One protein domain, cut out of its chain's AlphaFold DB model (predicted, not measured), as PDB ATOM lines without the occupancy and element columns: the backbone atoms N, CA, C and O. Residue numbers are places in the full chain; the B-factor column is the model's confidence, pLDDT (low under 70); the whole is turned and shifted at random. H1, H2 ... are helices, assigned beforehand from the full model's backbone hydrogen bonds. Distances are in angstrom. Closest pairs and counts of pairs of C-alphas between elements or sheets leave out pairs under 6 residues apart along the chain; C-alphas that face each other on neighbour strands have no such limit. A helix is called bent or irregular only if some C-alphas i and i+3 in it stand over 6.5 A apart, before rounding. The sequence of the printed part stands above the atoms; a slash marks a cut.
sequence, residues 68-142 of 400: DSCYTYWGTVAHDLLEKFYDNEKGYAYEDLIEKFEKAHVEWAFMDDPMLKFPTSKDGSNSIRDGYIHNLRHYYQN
ATOM      1  N   ASP A  68      45.119  32.530  10.391       86.25
ATOM      2  CA  ASP A  68      45.308  31.758  11.618       86.25
ATOM      3  C   ASP A  68      46.788  31.705  12.003       86.25
ATOM      4  O   ASP A  68      47.670  31.687  11.145       86.25
ATOM      5  N   SER A  69      47.042  31.646  13.309       91.19
ATOM      6  CA  SER A  69      48.348  31.338  13.893       91.19
ATOM      7  C   SER A  69      48.338  29.925  14.472       91.19
ATOM      8  O   SER A  69      47.278  29.316  14.645       91.19
ATOM      9  N   CYS A  70      49.505  29.409  14.869       93.50
ATOM     10  CA  CYS A  70      49.576  28.132  15.588       93.50
ATOM     11  C   CYS A  70      48.645  28.093  16.818       93.50
ATOM     12  O   CYS A  70      47.981  27.089  17.059       93.50
ATOM     13  N   TYR A  71      48.542  29.194  17.570       94.69
ATOM     14  CA  TYR A  71      47.733  29.252  18.786       94.69
ATOM     15  C   TYR A  71      46.229  29.295  18.502       94.69
ATOM     16  O   TYR A  71      45.471  28.673  19.245       94.69
ATOM     17  N   THR A  72      45.788  29.996  17.450       92.88
ATOM     18  CA  THR A  72      44.363  30.004  17.073       92.88
ATOM     19  C   THR A  72      43.955  28.658  16.496       92.88
ATOM     20  O   THR A  72      42.930  28.126  16.907       92.88
ATOM     21  N   TYR A  73      44.802  28.051  15.657       95.38
ATOM     22  CA  TYR A  73      44.583  26.708  15.121       95.38
ATOM     23  C   TYR A  73      44.407  25.670  16.233       95.38
ATOM     24  O   TYR A  73      43.408  24.957  16.267       95.38
ATOM     25  N   TRP A  74      45.347  25.607  17.181       96.69
ATOM     26  CA  TRP A  74      45.269  24.636  18.271       96.69
ATOM     27  C   TRP A  74      44.176  24.949  19.292       96.69
ATOM     28  O   TRP A  74      43.638  24.024  19.891       96.69
ATOM     29  N   GLY A  75      43.819  26.225  19.467       95.94
ATOM     30  CA  GLY A  75      42.606  26.614  20.182       95.94
ATOM     31  C   GLY A  75      41.353  26.043  19.518       95.94
ATOM     32  O   GLY A  75      40.577  25.374  20.184       95.94
ATOM     33  N   THR A  76      41.195  26.211  18.204       95.25
ATOM     34  CA  THR A  76      40.057  25.649  17.457       95.25
ATOM     35  C   THR A  76      40.012  24.130  17.541       95.25
ATOM     36  O   THR A  76      38.977  23.586  17.896       95.25
ATOM     37  N   VAL A  77      41.135  23.439  17.311       97.25
ATOM     38  CA  VAL A  77      41.199  21.979  17.496       97.25
ATOM     39  C   VAL A  77      40.754  21.597  18.905       97.25
ATOM     40  O   VAL A  77      40.048  20.606  19.072       97.25
ATOM     41  N   ALA A  78      41.151  22.373  19.916       96.81
ATOM     42  CA  ALA A  78      40.836  22.033  21.285       96.81
ATOM     43  C   ALA A  78      39.334  22.120  21.606       96.81
ATOM     44  O   ALA A  78      38.785  21.190  22.202       96.81
ATOM     45  N   HIS A  79      38.686  23.205  21.176       95.81
ATOM     46  CA  HIS A  79      37.242  23.399  21.342       95.81
ATOM     47  C   HIS A  79      36.453  22.379  20.520       95.81
ATOM     48  O   HIS A  79      35.607  21.697  21.088       95.81
ATOM     49  N   ASP A  80      36.800  22.181  19.243       96.19
ATOM     50  CA  ASP A  80      36.114  21.232  18.356       96.19
ATOM     51  C   ASP A  80      36.108  19.802  18.933       96.19
ATOM     52  O   ASP A  80      35.162  19.047  18.724       96.19
ATOM     53  N   LEU A  81      37.174  19.384  19.628       97.19
ATOM     54  CA  LEU A  81      37.222  18.061  20.259       97.19
ATOM     55  C   LEU A  81      36.323  17.966  21.495       97.19
ATOM     56  O   LEU A  81      35.679  16.936  21.683       97.19
ATOM     57  N   LEU A  82      36.292  19.009  22.329       96.69
ATOM     58  CA  LEU A  82      35.462  19.034  23.534       96.69
ATOM     59  C   LEU A  82      33.976  19.179  23.205       96.69
ATOM     60  O   LEU A  82      33.169  18.468  23.790       96.69
ATOM     61  N   GLU A  83      33.625  20.025  22.238       95.06
ATOM     62  CA  GLU A  83      32.256  20.168  21.736       95.06
ATOM     63  C   GLU A  83      31.715  18.814  21.275       95.06
ATOM     64  O   GLU A  83      30.707  18.337  21.782       95.06
ATOM     65  N   LYS A  84      32.451  18.119  20.401       95.88
ATOM     66  CA  LYS A  84      32.031  16.809  19.883       95.88
ATOM     67  C   LYS A  84      31.938  15.728  20.949       95.88
ATOM     68  O   LYS A  84      31.116  14.822  20.820       95.88
ATOM     69  N   PHE A  85      32.784  15.805  21.973       96.19
ATOM     70  CA  PHE A  85      32.698  14.931  23.136       96.19
ATOM     71  C   PHE A  85      31.395  15.162  23.907       96.19
ATOM     72  O   PHE A  85      30.632  14.218  24.104       96.19
ATOM     73  N   TYR A  86      31.112  16.409  24.296       95.38
ATOM     74  CA  TYR A  86      29.926  16.747  25.088       95.38
ATOM     75  C   TYR A  86      28.616  16.606  24.298       95.38
ATOM     76  O   TYR A  86      27.613  16.159  24.851       95.38
ATOM     77  N   ASP A  87      28.639  16.844  22.985       92.94
ATOM     78  CA  ASP A  87      27.511  16.591  22.079       92.94
ATOM     79  C   ASP A  87      27.259  15.092  21.831       92.94
ATOM     80  O   ASP A  87      26.319  14.720  21.118       92.94
ATOM     81  N   ASN A  88      28.073  14.208  22.421       91.62
ATOM     82  CA  ASN A  88      28.035  12.762  22.211       91.62
ATOM     83  C   ASN A  88      28.127  12.391  20.716       91.62
ATOM     84  O   ASN A  88      27.467  11.454  20.244       91.62
ATOM     85  N   GLU A  89      28.940  13.127  19.944       93.88
ATOM     86  CA  GLU A  89      29.149  12.836  18.529       93.88
ATOM     87  C   GLU A  89      29.760  11.435  18.384       93.88
ATOM     88  O   GLU A  89      30.697  11.031  19.079       93.88
ATOM     89  N   LYS A  90      29.225  10.649  17.445       91.00
ATOM     90  CA  LYS A  90      29.670   9.271  17.236       91.00
ATOM     91  C   LYS A  90      31.180   9.212  16.955       91.00
ATOM     92  O   LYS A  90      31.644   9.692  15.924       91.00
ATOM     93  N   GLY A  91      31.907   8.489  17.809       91.25
ATOM     94  CA  GLY A  91      33.357   8.300  17.702       91.25
ATOM     95  C   GLY A  91      34.180   9.419  18.339       91.25
ATOM     96  O   GLY A  91      35.324   9.615  17.923       91.25
ATOM     97  N   TYR A  92      33.578  10.162  19.269       94.44
ATOM     98  CA  TYR A  92      34.214  11.145  20.143       94.44
ATOM     99  C   TYR A  92      33.953  10.810  21.620       94.44
ATOM    100  O   TYR A  92      33.737  11.710  22.420       94.44
ATOM    101  N   ALA A  93      33.956   9.525  21.997       94.44
ATOM    102  CA  ALA A  93      33.949   9.153  23.414       94.44
ATOM    103  C   ALA A  93      35.269   9.578  24.082       94.44
ATOM    104  O   ALA A  93      36.248   9.869  23.391       94.44
ATOM    105  N   TYR A  94      35.321   9.595  25.418       94.25
ATOM    106  CA  TYR A  94      36.508  10.036  26.164       94.25
ATOM    107  C   TYR A  94      37.782   9.306  25.705       94.25
ATOM    108  O   TYR A  94      38.809   9.931  25.440       94.25
ATOM    109  N   GLU A  95      37.690   7.989  25.522       94.38
ATOM    110  CA  GLU A  95      38.796   7.130  25.099       94.38
ATOM    111  C   GLU A  95      39.280   7.437  23.670       94.38
ATOM    112  O   GLU A  95      40.442   7.185  23.349       94.38
ATOM    113  N   ASP A  96      38.419   8.019  22.826       95.25
ATOM    114  CA  ASP A  96      38.740   8.374  21.441       95.25
ATOM    115  C   ASP A  96      39.509   9.706  21.346       95.25
ATOM    116  O   ASP A  96      40.210   9.949  20.358       95.25
ATOM    117  N   LEU A  97      39.385  10.601  22.335       96.12
ATOM    118  CA  LEU A  97      39.839  11.994  22.210       96.12
ATOM    119  C   LEU A  97      41.341  12.123  21.998       96.12
ATOM    120  O   LEU A  97      41.781  12.934  21.178       96.12
ATOM    121  N   ILE A  98      42.130  11.295  22.680       97.12
ATOM    122  CA  ILE A  98      43.579  11.286  22.491       97.12
ATOM    123  C   ILE A  98      43.959  10.869  21.065       97.12
ATOM    124  O   ILE A  98      44.830  11.488  20.456       97.12
ATOM    125  N   GLU A  99      43.267   9.886  20.482       97.25
ATOM    126  CA  GLU A  99      43.504   9.476  19.096       97.25
ATOM    127  C   GLU A  99      43.146  10.608  18.121       97.25
ATOM    128  O   GLU A  99      43.899  10.888  17.181       97.25
ATOM    129  N   LYS A 100      42.033  11.319  18.356       97.75
ATOM    130  CA  LYS A 100      41.648  12.477  17.533       97.75
ATOM    131  C   LYS A 100      42.662  13.611  17.627       97.75
ATOM    132  O   LYS A 100      42.984  14.212  16.600       97.75
ATOM    133  N   PHE A 101      43.173  13.887  18.824       98.00
ATOM    134  CA  PHE A 101      44.202  14.897  19.034       98.00
ATOM    135  C   PHE A 101      45.498  14.539  18.294       98.00
ATOM    136  O   PHE A 101      46.027  15.369  17.553       98.00
ATOM    137  N   GLU A 102      45.982  13.295  18.405       98.00
ATOM    138  CA  GLU A 102      47.179  12.863  17.670       98.00
ATOM    139  C   GLU A 102      46.973  12.902  16.156       98.00
ATOM    140  O   GLU A 102      47.869  13.317  15.417       98.00
ATOM    141  N   LYS A 103      45.780  12.549  15.670       97.69
ATOM    142  CA  LYS A 103      45.447  12.707  14.253       97.69
ATOM    143  C   LYS A 103      45.536  14.173  13.821       97.69
ATOM    144  O   LYS A 103      46.169  14.458  12.806       97.69
ATOM    145  N   ALA A 104      44.961  15.101  14.587       97.25
ATOM    146  CA  ALA A 104      45.051  16.534  14.301       97.25
ATOM    147  C   ALA A 104      46.506  17.037  14.315       97.25
ATOM    148  O   ALA A 104      46.886  17.855  13.474       97.25
ATOM    149  N   HIS A 105      47.339  16.506  15.213       97.19
ATOM    150  CA  HIS A 105      48.770  16.805  15.285       97.19
ATOM    151  C   HIS A 105      49.536  16.332  14.053       97.19
ATOM    152  O   HIS A 105      50.303  17.103  13.473       97.19
ATOM    153  N   VAL A 106      49.290  15.101  13.609       97.06
ATOM    154  CA  VAL A 106      49.880  14.553  12.384       97.06
ATOM    155  C   VAL A 106      49.431  15.357  11.163       97.06
ATOM    156  O   VAL A 106      50.253  15.716  10.322       97.06
ATOM    157  N   GLU A 107      48.144  15.689  11.067       96.31
ATOM    158  CA  GLU A 107      47.620  16.496   9.964       96.31
ATOM    159  C   GLU A 107      48.223  17.901   9.919       96.31
ATOM    160  O   GLU A 107      48.623  18.340   8.840       96.31
ATOM    161  N   TRP A 108      48.340  18.572  11.066       95.81
ATOM    162  CA  TRP A 108      49.018  19.864  11.186       95.81
ATOM    163  C   TRP A 108      50.480  19.777  10.731       95.81
ATOM    164  O   TRP A 108      50.933  20.613   9.951       95.81
ATOM    165  N   ALA A 109      51.205  18.735  11.148       93.44
ATOM    166  CA  ALA A 109      52.596  18.538  10.748       93.44
ATOM    167  C   ALA A 109      52.741  18.335   9.228       93.44
ATOM    168  O   ALA A 109      53.678  18.857   8.628       93.44
ATOM    169  N   PHE A 110      51.802  17.626   8.591       94.75
ATOM    170  CA  PHE A 110      51.790  17.435   7.136       94.75
ATOM    171  C   PHE A 110      51.401  18.682   6.340       94.75
ATOM    172  O   PHE A 110      51.750  18.765   5.163       94.75
ATOM    173  N   MET A 111      50.666  19.626   6.937       92.75
ATOM    174  CA  MET A 111      50.341  20.886   6.263       92.75
ATOM    175  C   MET A 111      51.594  21.723   5.991       92.75
ATOM    176  O   MET A 111      51.622  22.420   4.982       92.75
ATOM    177  N   ASP A 112      52.597  21.654   6.881       89.25
ATOM    178  CA  ASP A 112      53.831  22.463   6.851       89.25
ATOM    179  C   ASP A 112      53.573  23.951   6.539       89.25
ATOM    180  O   ASP A 112      54.357  24.627   5.873       89.25
ATOM    181  N   ASP A 113      52.441  24.469   7.020       90.69
ATOM    182  CA  ASP A 113      52.029  25.842   6.766       90.69
ATOM    183  C   ASP A 113      52.927  26.796   7.572       90.69
ATOM    184  O   ASP A 113      52.926  26.726   8.807       90.69
ATOM    185  N   PRO A 114      53.691  27.696   6.920       88.06
ATOM    186  CA  PRO A 114      54.551  28.651   7.611       88.06
ATOM    187  C   PRO A 114      53.814  29.527   8.631       88.06
ATOM    188  O   PRO A 114      54.410  29.891   9.642       88.06
ATOM    189  N   MET A 115      52.532  29.835   8.408       86.56
ATOM    190  CA  MET A 115      51.727  30.658   9.319       86.56
ATOM    191  C   MET A 115      51.333  29.921  10.601       86.56
ATOM    192  O   MET A 115      51.119  30.533  11.647       86.56
ATOM    193  N   LEU A 116      51.260  28.590  10.537       91.81
ATOM    194  CA  LEU A 116      50.898  27.742  11.669       91.81
ATOM    195  C   LEU A 116      52.123  27.204  12.412       91.81
ATOM    196  O   LEU A 116      51.981  26.333  13.277       91.81
ATOM    197  N   LYS A 117      53.325  27.702  12.101       91.75
ATOM    198  CA  LYS A 117      54.544  27.340  12.825       91.75
ATOM    199  C   LYS A 117      54.582  28.036  14.178       91.75
ATOM    200  O   LYS A 117      54.231  29.204  14.329       91.75
ATOM    201  N   PHE A 118      55.029  27.290  15.180       93.75
ATOM    202  CA  PHE A 118      55.352  27.878  16.470       93.75
ATOM    203  C   PHE A 118      56.604  28.750  16.343       93.75
ATOM    204  O   PHE A 118      57.510  28.401  15.580       93.75
ATOM    205  N   PRO A 119      56.695  29.838  17.120       91.44
ATOM    206  CA  PRO A 119      57.944  30.568  17.253       91.44
ATOM    207  C   PRO A 119      59.014  29.666  17.879       91.44
ATOM    208  O   PRO A 119      58.733  28.864  18.777       91.44
ATOM    209  N   THR A 120      60.254  29.833  17.432       89.88
ATOM    210  CA  THR A 120      61.420  29.180  18.031       89.88
ATOM    211  C   THR A 120      61.711  29.783  19.407       89.88
ATOM    212  O   THR A 120      61.529  30.986  19.621       89.88
ATOM    213  N   SER A 121      62.177  28.977  20.365       89.69
ATOM    214  CA  SER A 121      62.661  29.520  21.640       89.69
ATOM    215  C   SER A 121      63.976  30.286  21.473       89.69
ATOM    216  O   SER A 121      64.656  30.199  20.452       89.69
ATOM    217  N   LYS A 122      64.356  31.047  22.510       87.44
ATOM    218  CA  LYS A 122      65.574  31.881  22.513       87.44
ATOM    219  C   LYS A 122      66.863  31.101  22.233       87.44
ATOM    220  O   LYS A 122      67.826  31.684  21.754       87.44
ATOM    221  N   ASP A 123      66.886  29.815  22.566       90.19
ATOM    222  CA  ASP A 123      68.005  28.893  22.354       90.19
ATOM    223  C   ASP A 123      67.985  28.209  20.972       90.19
ATOM    224  O   ASP A 123      68.821  27.353  20.702       90.19
ATOM    225  N   GLY A 124      67.033  28.554  20.101       89.00
ATOM    226  CA  GLY A 124      66.888  27.942  18.781       89.00
ATOM    227  C   GLY A 124      66.130  26.607  18.773       89.00
ATOM    228  O   GLY A 124      65.987  26.011  17.707       89.00
ATOM    229  N   SER A 125      65.638  26.124  19.921       92.69
ATOM    230  CA  SER A 125      64.925  24.844  20.013       92.69
ATOM    231  C   SER A 125      63.414  24.956  19.740       92.69
ATOM    232  O   SER A 125      62.830  26.039  19.668       92.69
ATOM    233  N   ASN A 126      62.752  23.802  19.609       93.94
ATOM    234  CA  ASN A 126      61.296  23.696  19.459       93.94
ATOM    235  C   ASN A 126      60.560  23.579  20.806       93.94
ATOM    236  O   ASN A 126      59.399  23.175  20.848       93.94
ATOM    237  N   SER A 127      61.206  23.954  21.914       94.06
ATOM    238  CA  SER A 127      60.671  23.754  23.269       94.06
ATOM    239  C   SER A 127      59.295  24.400  23.503       94.06
ATOM    240  O   SER A 127      58.489  23.869  24.270       94.06
ATOM    241  N   ILE A 128      58.986  25.510  22.818       94.25
ATOM    242  CA  ILE A 128      57.665  26.162  22.867       94.25
ATOM    243  C   ILE A 128      56.592  25.254  22.260       94.25
ATOM    244  O   ILE A 128      55.569  25.017  22.904       94.25
ATOM    245  N   ARG A 129      56.836  24.733  21.048       95.62
ATOM    246  CA  ARG A 129      55.950  23.778  20.369       95.62
ATOM    247  C   ARG A 129      55.766  22.538  21.227       95.62
ATOM    248  O   ARG A 129      54.639  22.185  21.555       95.62
ATOM    249  N   ASP A 130      56.871  21.904  21.605       95.69
ATOM    250  CA  ASP A 130      56.852  20.611  22.289       95.69
ATOM    251  C   ASP A 130      56.127  20.730  23.629       95.69
ATOM    252  O   ASP A 130      55.225  19.950  23.923       95.69
ATOM    253  N   GLY A 131      56.419  21.783  24.398       96.69
ATOM    254  CA  GLY A 131      55.720  22.047  25.648       96.69
ATOM    255  C   GLY A 131      54.232  22.351  25.464       96.69
ATOM    256  O   GLY A 131      53.421  21.931  26.287       96.69
ATOM    257  N   TYR A 132      53.844  23.072  24.410       97.38
ATOM    258  CA  TYR A 132      52.437  23.366  24.132       97.38
ATOM    259  C   TYR A 132      51.661  22.097  23.745       97.38
ATOM    260  O   TYR A 132      50.634  21.804  24.353       97.38
ATOM    261  N   ILE A 133      52.191  21.304  22.808       97.75
ATOM    262  CA  ILE A 133      51.574  20.046  22.365       97.75
ATOM    263  C   ILE A 133      51.522  19.025  23.504       97.75
ATOM    264  O   ILE A 133      50.491  18.391  23.695       97.75
ATOM    265  N   HIS A 134      52.582  18.895  24.308       97.62
ATOM    266  CA  HIS A 134      52.598  17.974  25.452       97.62
ATOM    267  C   HIS A 134      51.552  18.333  26.507       97.62
ATOM    268  O   HIS A 134      50.921  17.441  27.068       97.62
ATOM    269  N   ASN A 135      51.333  19.626  26.754       98.38
ATOM    270  CA  ASN A 135      50.294  20.077  27.674       98.38
ATOM    271  C   ASN A 135      48.892  19.644  27.206       98.38
ATOM    272  O   ASN A 135      48.142  19.076  27.998       98.38
ATOM    273  N   LEU A 136      48.553  19.875  25.931       98.12
ATOM    274  CA  LEU A 136      47.247  19.495  25.378       98.12
ATOM    275  C   LEU A 136      47.087  17.976  25.253       98.12
ATOM    276  O   LEU A 136      46.044  17.442  25.614       98.12
ATOM    277  N   ARG A 137      48.138  17.260  24.840       98.00
ATOM    278  CA  ARG A 137      48.165  15.790  24.838       98.00
ATOM    279  C   ARG A 137      47.824  15.231  26.217       98.00
ATOM    280  O   ARG A 137      46.931  14.401  26.344       98.00
ATOM    281  N   HIS A 138      48.504  15.721  27.254       97.62
ATOM    282  CA  HIS A 138      48.243  15.288  28.623       97.62
ATOM    283  C   HIS A 138      46.838  15.689  29.097       97.62
ATOM    284  O   HIS A 138      46.253  14.969  29.905       97.62
ATOM    285  N   TYR A 139      46.287  16.818  28.627       97.81
ATOM    286  CA  TYR A 139      44.886  17.172  28.876       97.81
ATOM    287  C   TYR A 139      43.962  16.066  28.355       97.81
ATOM    288  O   TYR A 139      43.285  15.445  29.161       97.81
ATOM    289  N   TYR A 140      44.014  15.716  27.068       96.81
ATOM    290  CA  TYR A 140      43.123  14.695  26.493       96.81
ATOM    291  C   TYR A 140      43.321  13.279  27.042       96.81
ATOM    292  O   TYR A 140      42.417  12.460  26.944       96.81
ATOM    293  N   GLN A 141      44.479  12.979  27.629       94.56
ATOM    294  CA  GLN A 141      44.723  11.696  28.293       94.56
ATOM    295  C   GLN A 141      44.126  11.610  29.705       94.56
ATOM    296  O   GLN A 141      43.847  10.508  30.175       94.56
ATOM    297  N   ASN A 142      44.006  12.741  30.411       93.00
ATOM    298  CA  ASN A 142      43.816  12.745  31.868       93.00
ATOM    299  C   ASN A 142      42.840  13.815  32.385       93.00
ATOM    300  O   ASN A 142      42.823  14.071  33.590       93.00
TER     301      ASN A 142
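This is residues 68 to 142 of the 400 residues of the protein "PDDEXK_1 domain-containing protein" of Dolosigranulum pigrum (UniProt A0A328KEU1). Three helices make a loose-fitting up-and-down bundle, H1, H2 and H3 each running against the one before, with their centres in a triangle. H2 packs on both others, on H3 with its residues 97 to 102 alone, while H1 and H3 come near each other without touching; the long loop of residues 112 to 126 leads from the end of H2 to the start of H3. The printed part has 75 residues with three named helices, in the order H1, H2, H3, and no named strand; the class is all helix. It is only just compact, close to loose, with a radius of gyration of the C-alphas of 13.2 A, and elongated, spanning 42 by 23 by 18 A.

H1, residues 70 to 86, and H2, residues 94 to 111, form a helical hairpin. They touch, closest at the C-alphas of Leu 81 and Leu 97, 6.9 A apart, at a shallow tilt of 27 degrees, opposite ways. H2 and H3, residues 127 to 142, form a second helical hairpin, at a shallow tilt of 24 degrees, opposite ways. They touch through residues 97 to 102 of H2 and 137 to 141 of H3 alone; the closest C-alphas, of Ile 98 and Tyr 140, are 5.3 A apart. H1 and H3 are near each other, with 12 pairs of C-alphas within 10 A. In H1 and H3 every O i to N i+4 pair is within hydrogen-bond range; in H2, 12 of 14 are.

H1 begins at C-alpha 70 (49.576, 28.132, 15.588) and is 24.6 A long. H2, 26.6 A, is irregular, but only just: C-alphas 95 and 98 are 6.9 A apart. H3, 21.9 A, ends at C-alpha 142 (43.816, 12.745, 31.868).

The C-alphas farthest apart, of Lys 90 and Asp 123, are 43.4 A apart. The printed part has no cut. The link from H1 to H2 is short, with 7 residues; that from H2 to H3 is long, with 15. The mean pLDDT of the printed part is 94.4, and no printed residue is under 70.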